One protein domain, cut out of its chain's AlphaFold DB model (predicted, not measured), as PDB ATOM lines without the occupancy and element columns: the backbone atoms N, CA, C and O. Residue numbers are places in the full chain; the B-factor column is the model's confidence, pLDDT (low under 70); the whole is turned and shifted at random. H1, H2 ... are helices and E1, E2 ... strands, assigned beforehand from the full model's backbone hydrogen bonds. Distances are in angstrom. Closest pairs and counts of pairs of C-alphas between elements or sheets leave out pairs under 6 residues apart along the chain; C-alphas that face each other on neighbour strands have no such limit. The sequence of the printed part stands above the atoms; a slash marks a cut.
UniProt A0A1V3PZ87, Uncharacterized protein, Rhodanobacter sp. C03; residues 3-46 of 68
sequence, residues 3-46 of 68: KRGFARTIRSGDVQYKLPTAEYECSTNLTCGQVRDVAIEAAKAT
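What this domain is: This is residues 3 to 46 of the 68 residues of an uncharacterized protein of Rhodanobacter sp. C03 (UniProt A0A1V3PZ87). A small two-stranded hairpin, E1 and E2, lies at one end and a single helix, H1, at the other, with a long unnamed stretch, residues 19 to 31, winding between them. The tip of the hairpin, residues 11 to 16, sticks out, and a short antiparallel pairing ties residues 6 to 7 to residues 25 to 26. The printed part has 44 residues, with two antiparallel strands and then one helix; the class is mixed, with under half of the residues in named elements. The whole is loose, with a radius of gyration of the C-alphas of 11.7 A and spans of 33 by 23 by 16 A.

Where its parts are: E1 is residues 9 to 12, 10.2 A long, from C-alpha 9 at (220.024, 297.119, 349.233). E2 is residues 15 to 18, 10.3 A. H1 is residues 32 to 44, 18.4 A, ending at C-alpha 44 at (221.412, 319.563, 353.358).

How they stand to each other: E1 and E2 form a hairpin at 150 degrees between directions; N 10 and O 17 are 3.0 A apart, within hydrogen-bond range. H1 is apart from E1. In H1 every O i to N i+4 pair is within hydrogen-bond range.

The domain as a whole: The C-alphas farthest apart, of Asp 14 and Lys 44, are 34.9 A apart. The link E1 to E2 is tight; E2 to H1 is long. The printed part has no cut, and no printed residue is under 70 in pLDDT.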
ATOM      1  N   LYS A   3     213.279 306.424 355.171       73.62
ATOM      2  CA  LYS A   3     211.887 306.924 355.267       73.62
ATOM      3  C   LYS A   3     211.354 307.628 354.004       73.62
ATOM      4  O   LYS A   3     210.195 308.012 353.976       73.62
ATOM      5  N   ARG A   4     212.199 307.854 352.998       80.81
ATOM      6  CA  ARG A   4     211.887 308.575 351.752       80.81
ATOM      7  C   ARG A   4     211.889 307.647 350.526       80.81
ATOM      8  O   ARG A   4     212.011 308.138 349.415       80.81
ATOM      9  N   GLY A   5     211.805 306.329 350.733       85.25
ATOM     10  CA  GLY A   5     211.763 305.334 349.650       85.25
ATOM     11  C   GLY A   5     213.128 304.896 349.112       85.25
ATOM     12  O   GLY A   5     213.184 304.208 348.101       85.25
ATOM     13  N   PHE A   6     214.221 305.276 349.784       89.62
ATOM     14  CA  PHE A   6     215.578 304.902 349.386       89.62
ATOM     15  C   PHE A   6     216.078 303.687 350.169       89.62
ATOM     16  O   PHE A   6     216.155 303.740 351.402       89.62
ATOM     17  N   ALA A   7     216.518 302.648 349.471       91.19
ATOM     18  CA  ALA A   7     217.136 301.461 350.046       91.19
ATOM     19  C   ALA A   7     218.652 301.445 349.791       91.19
ATOM     20  O   ALA A   7     219.127 301.891 348.753       91.19
ATOM     21  N   ARG A   8     219.429 300.903 350.740       91.88
ATOM     22  CA  ARG A   8     220.866 300.590 350.548       91.88
ATOM     23  C   ARG A   8     221.083 299.150 350.092       91.88
ATOM     24  O   ARG A   8     222.174 298.601 350.249       91.88
ATOM     25  N   THR A   9     220.023 298.516 349.621       92.25
ATOM     26  CA  THR A   9     220.024 297.119 349.233       92.25
ATOM     27  C   THR A   9     219.109 296.927 348.047       92.25
ATOM     28  O   THR A   9     218.040 297.531 348.033       92.25
ATOM     29  N   ILE A  10     219.504 296.038 347.149       91.38
ATOM     30  CA  ILE A  10     218.716 295.586 346.000       91.38
ATOM     31  C   ILE A  10     218.390 294.100 346.170       91.38
ATOM     32  O   ILE A  10     219.034 293.409 346.968       91.38
ATOM     33  N   ARG A  11     217.402 293.595 345.428       89.81
ATOM     34  CA  ARG A  11     217.060 292.164 345.397       89.81
ATOM     35  C   ARG A  11     217.255 291.575 344.008       89.81
ATOM     36  O   ARG A  11     216.893 292.196 343.015       89.81
ATOM     37  N   SER A  12     217.782 290.356 343.962       88.00
ATOM     38  CA  SER A  12     217.782 289.507 342.771       88.00
ATOM     39  C   SER A  12     217.193 288.152 343.161       88.00
ATOM     40  O   SER A  12     217.820 287.389 343.898       88.00
ATOM     41  N   GLY A  13     215.947 287.900 342.742       88.62
ATOM     42  CA  GLY A  13     215.149 286.795 343.279       88.62
ATOM     43  C   GLY A  13     214.981 286.923 344.796       88.62
ATOM     44  O   GLY A  13     214.613 287.988 345.294       88.62
ATOM     45  N   ASP A  14     215.315 285.855 345.520       90.19
ATOM     46  CA  ASP A  14     215.227 285.795 346.986       90.19
ATOM     47  C   ASP A  14     216.480 286.326 347.704       90.19
ATOM     48  O   ASP A  14     216.507 286.418 348.931       90.19
ATOM     49  N   VAL A  15     217.530 286.694 346.962       92.19
ATOM     50  CA  VAL A  15     218.795 287.159 347.540       92.19
ATOM     51  C   VAL A  15     218.814 288.681 347.621       92.19
ATOM     52  O   VAL A  15     218.542 289.383 346.643       92.19
ATOM     53  N   GLN A  16     219.185 289.199 348.792       93.25
ATOM     54  CA  GLN A  16     219.394 290.623 349.032       93.25
ATOM     55  C   GLN A  16     220.890 290.958 348.987       93.25
ATOM     56  O   GLN A  16     221.727 290.252 349.550       93.25
ATOM     57  N   TYR A  17     221.221 292.058 348.316       93.44
ATOM     58  CA  TYR A  17     222.589 292.552 348.178       93.44
ATOM     59  C   TYR A  17     222.687 293.951 348.754       93.44
ATOM     60  O   TYR A  17     221.762 294.751 348.609       93.44
ATOM     61  N   LYS A  18     223.821 294.277 349.373       93.00
ATOM     62  CA  LYS A  18     224.099 295.629 349.862       93.00
ATOM     63  C   LYS A  18     224.765 296.454 348.770       93.00
ATOM     64  O   LYS A  18     225.806 296.063 348.250       93.00
ATOM     65  N   LEU A  19     224.186 297.612 348.475       91.19
ATOM     66  CA  LEU A  19     224.780 298.579 347.562       91.19
ATOM     67  C   LEU A  19     226.052 299.202 348.170       91.19
ATOM     68  O   LEU A  19     226.176 299.284 349.405       91.19
ATOM     69  N   PRO A  20     226.984 299.678 347.323       88.12
ATOM     70  CA  PRO A  20     228.148 300.442 347.749       88.12
ATOM     71  C   PRO A  20     227.815 301.612 348.685       88.12
ATOM     72  O   PRO A  20     226.679 302.074 348.832       88.12
ATOM     73  N   THR A  21     228.835 302.112 349.378       87.06
ATOM     74  CA  THR A  21     228.658 303.285 350.238       87.06
ATOM     75  C   THR A  21     228.218 304.492 349.413       87.06
ATOM     76  O   THR A  21     228.796 304.771 348.374       87.06
ATOM     77  N   ALA A  22     227.213 305.209 349.924       87.31
ATOM     78  CA  ALA A  22     226.568 306.360 349.288       87.31
ATOM     79  C   ALA A  22     225.719 306.058 348.037       87.31
ATOM     80  O   ALA A  22     225.136 306.989 347.488       87.31
ATOM     81  N   GLU A  23     225.548 304.791 347.661       90.06
ATOM     82  CA  GLU A  23     224.605 304.385 346.621       90.06
ATOM     83  C   GLU A  23     223.277 303.930 347.238       90.06
ATOM     84  O   GLU A  23     223.236 303.288 348.297       90.06
ATOM     85  N   TYR A  24     222.182 304.326 346.592       91.12
ATOM     86  CA  TYR A  24     220.826 304.034 347.030       91.12
ATOM     87  C   TYR A  24     219.949 303.729 345.822       91.12
ATOM     88  O   TYR A  24     219.967 304.469 344.841       91.12
ATOM     89  N   GLU A  25     219.125 302.698 345.943       91.12
ATOM     90  CA  GLU A  25     218.018 302.447 345.028       91.12
ATOM     91  C   GLU A  25     216.788 303.219 345.516       91.12
ATOM     92  O   GLU A  25     216.514 303.258 346.719       91.12
ATOM     93  N   CYS A  26     216.048 303.843 344.601       89.06
ATOM     94  CA  CYS A  26     214.796 304.531 344.898       89.06
ATOM     95  C   CYS A  26     213.669 303.915 344.066       89.06
ATOM     96  O   CYS A  26     213.620 304.111 342.855       89.06
ATOM     97  N   SER A  27     212.748 303.207 344.715       82.75
ATOM     98  CA  SER A  27     211.602 302.560 344.058       82.75
ATOM     99  C   SER A  27     210.324 303.371 344.289       82.75
ATOM    100  O   SER A  27     209.367 302.898 344.897       82.75
ATOM    101  N   THR A  28     210.334 304.639 343.875       85.00
ATOM    102  CA  THR A  28     209.178 305.547 343.992       85.00
ATOM    103  C   THR A  28     208.703 305.988 342.611       85.00
ATOM    104  O   THR A  28     209.456 305.910 341.648       85.00
ATOM    105  N   ASN A  29     207.482 306.516 342.511       87.25
ATOM    106  CA  ASN A  29     206.940 307.061 341.256       87.25
ATOM    107  C   ASN A  29     207.449 308.489 340.949       87.25
ATOM    108  O   ASN A  29     206.779 309.252 340.257       87.25
ATOM    109  N   LEU A  30     208.585 308.886 341.527       89.06
ATOM    110  CA  LEU A  30     209.192 310.196 341.315       89.06
ATOM    111  C   LEU A  30     210.066 310.176 340.062       89.06
ATOM    112  O   LEU A  30     210.748 309.192 339.789       89.06
ATOM    113  N   THR A  31     210.115 311.293 339.339       91.56
ATOM    114  CA  THR A  31     211.076 311.445 338.240       91.56
ATOM    115  C   THR A  31     212.505 311.511 338.776       91.56
ATOM    116  O   THR A  31     212.738 311.924 339.915       91.56
ATOM    117  N   CYS A  32     213.493 311.194 337.936       90.75
ATOM    118  CA  CYS A  32     214.910 311.289 338.302       90.75
ATOM    119  C   CYS A  32     215.287 312.663 338.908       90.75
ATOM    120  O   CYS A  32     215.995 312.734 339.914       90.75
ATOM    121  N   GLY A  33     214.739 313.759 338.363       93.69
ATOM    122  CA  GLY A  33     214.932 315.110 338.903       93.69
ATOM    123  C   GLY A  33     214.317 315.305 340.294       93.69
ATOM    124  O   GLY A  33     214.959 315.863 341.177       93.69
ATOM    125  N   GLN A  34     213.114 314.780 340.532       93.94
ATOM    126  CA  GLN A  34     212.482 314.835 341.854       93.94
ATOM    127  C   GLN A  34     213.237 313.986 342.885       93.94
ATOM    128  O   GLN A  34     213.417 314.417 344.023       93.94
ATOM    129  N   VAL A  35     213.731 312.806 342.492       93.69
ATOM    130  CA  VAL A  35     214.582 311.961 343.348       93.69
ATOM    131  C   VAL A  35     215.846 312.717 343.756       93.69
ATOM    132  O   VAL A  35     216.213 312.706 344.935       93.69
ATOM    133  N   ARG A  36     216.478 313.429 342.812       94.94
ATOM    134  CA  ARG A  36     217.645 314.278 343.083       94.94
ATOM    135  C   ARG A  36     217.320 315.348 344.113       94.94
ATOM    136  O   ARG A  36     218.058 315.489 345.083       94.94
ATOM    137  N   ASP A  37     216.225 316.074 343.925       94.94
ATOM    138  CA  ASP A  37     215.855 317.182 344.804       94.94
ATOM    139  C   ASP A  37     215.549 316.676 346.227       94.94
ATOM    140  O   ASP A  37     216.048 317.227 347.208       94.94
ATOM    141  N   VAL A  38     214.847 315.543 346.361       93.56
ATOM    142  CA  VAL A  38     214.603 314.889 347.661       93.56
ATOM    143  C   VAL A  38     215.909 314.450 348.335       93.56
ATOM    144  O   VAL A  38     216.040 314.576 349.560       93.56
ATOM    145  N   ALA A  39     216.867 313.927 347.567       92.50
ATOM    146  CA  ALA A  39     218.174 313.524 348.072       92.50
ATOM    147  C   ALA A  39     219.027 314.731 348.498       92.50
ATOM    148  O   ALA A  39     219.656 314.679 349.556       92.50
ATOM    149  N   ILE A  40     218.990 315.833 347.740       94.94
ATOM    150  CA  ILE A  40     219.638 317.103 348.097       94.94
ATOM    151  C   ILE A  40     219.064 317.638 349.409       94.94
ATOM    152  O   ILE A  40     219.824 317.943 350.324       94.94
ATOM    153  N   GLU A  41     217.739 317.700 349.553       93.88
ATOM    154  CA  GLU A  41     217.101 318.177 350.788       93.88
ATOM    155  C   GLU A  41     217.482 317.317 352.002       93.88
ATOM    156  O   GLU A  41     217.758 317.830 353.089       93.88
ATOM    157  N   ALA A  42     217.577 315.998 351.821       90.62
ATOM    158  CA  ALA A  42     218.056 315.107 352.873       90.62
ATOM    159  C   ALA A  42     219.548 315.317 353.199       90.62
ATOM    160  O   ALA A  42     219.928 315.228 354.367       90.62
ATOM    161  N   ALA A  43     220.389 315.592 352.199       91.62
ATOM    162  CA  ALA A  43     221.817 315.834 352.384       91.62
ATOM    163  C   ALA A  43     222.090 317.185 353.067       91.62
ATOM    164  O   ALA A  43     222.907 317.242 353.989       91.62
ATOM    165  N   LYS A  44     221.352 318.243 352.706       93.56
ATOM    166  CA  LYS A  44     221.412 319.563 353.358       93.56
ATOM    167  C   LYS A  44     221.183 319.480 354.865       93.56
ATOM    168  O   LYS A  44     221.911 320.114 355.622       93.56
ATOM    169  N   ALA A  45     220.244 318.642 355.308       91.00
ATOM    170  CA  ALA A  45     219.942 318.447 356.727       91.00
ATOM    171  C   ALA A  45     221.132 317.913 357.555       91.00
ATOM    172  O   ALA A  45     221.098 317.964 358.780       91.00
ATOM    173  N   THR A  46     222.188 317.408 356.909       91.25
ATOM    174  CA  THR A  46     223.406 316.949 357.593       91.25
ATOM    175  C   THR A  46     224.394 318.075 357.915       91.25
ATOM    176  O   THR A  46     225.330 317.845 358.680       91.25
TER     177      THR A  46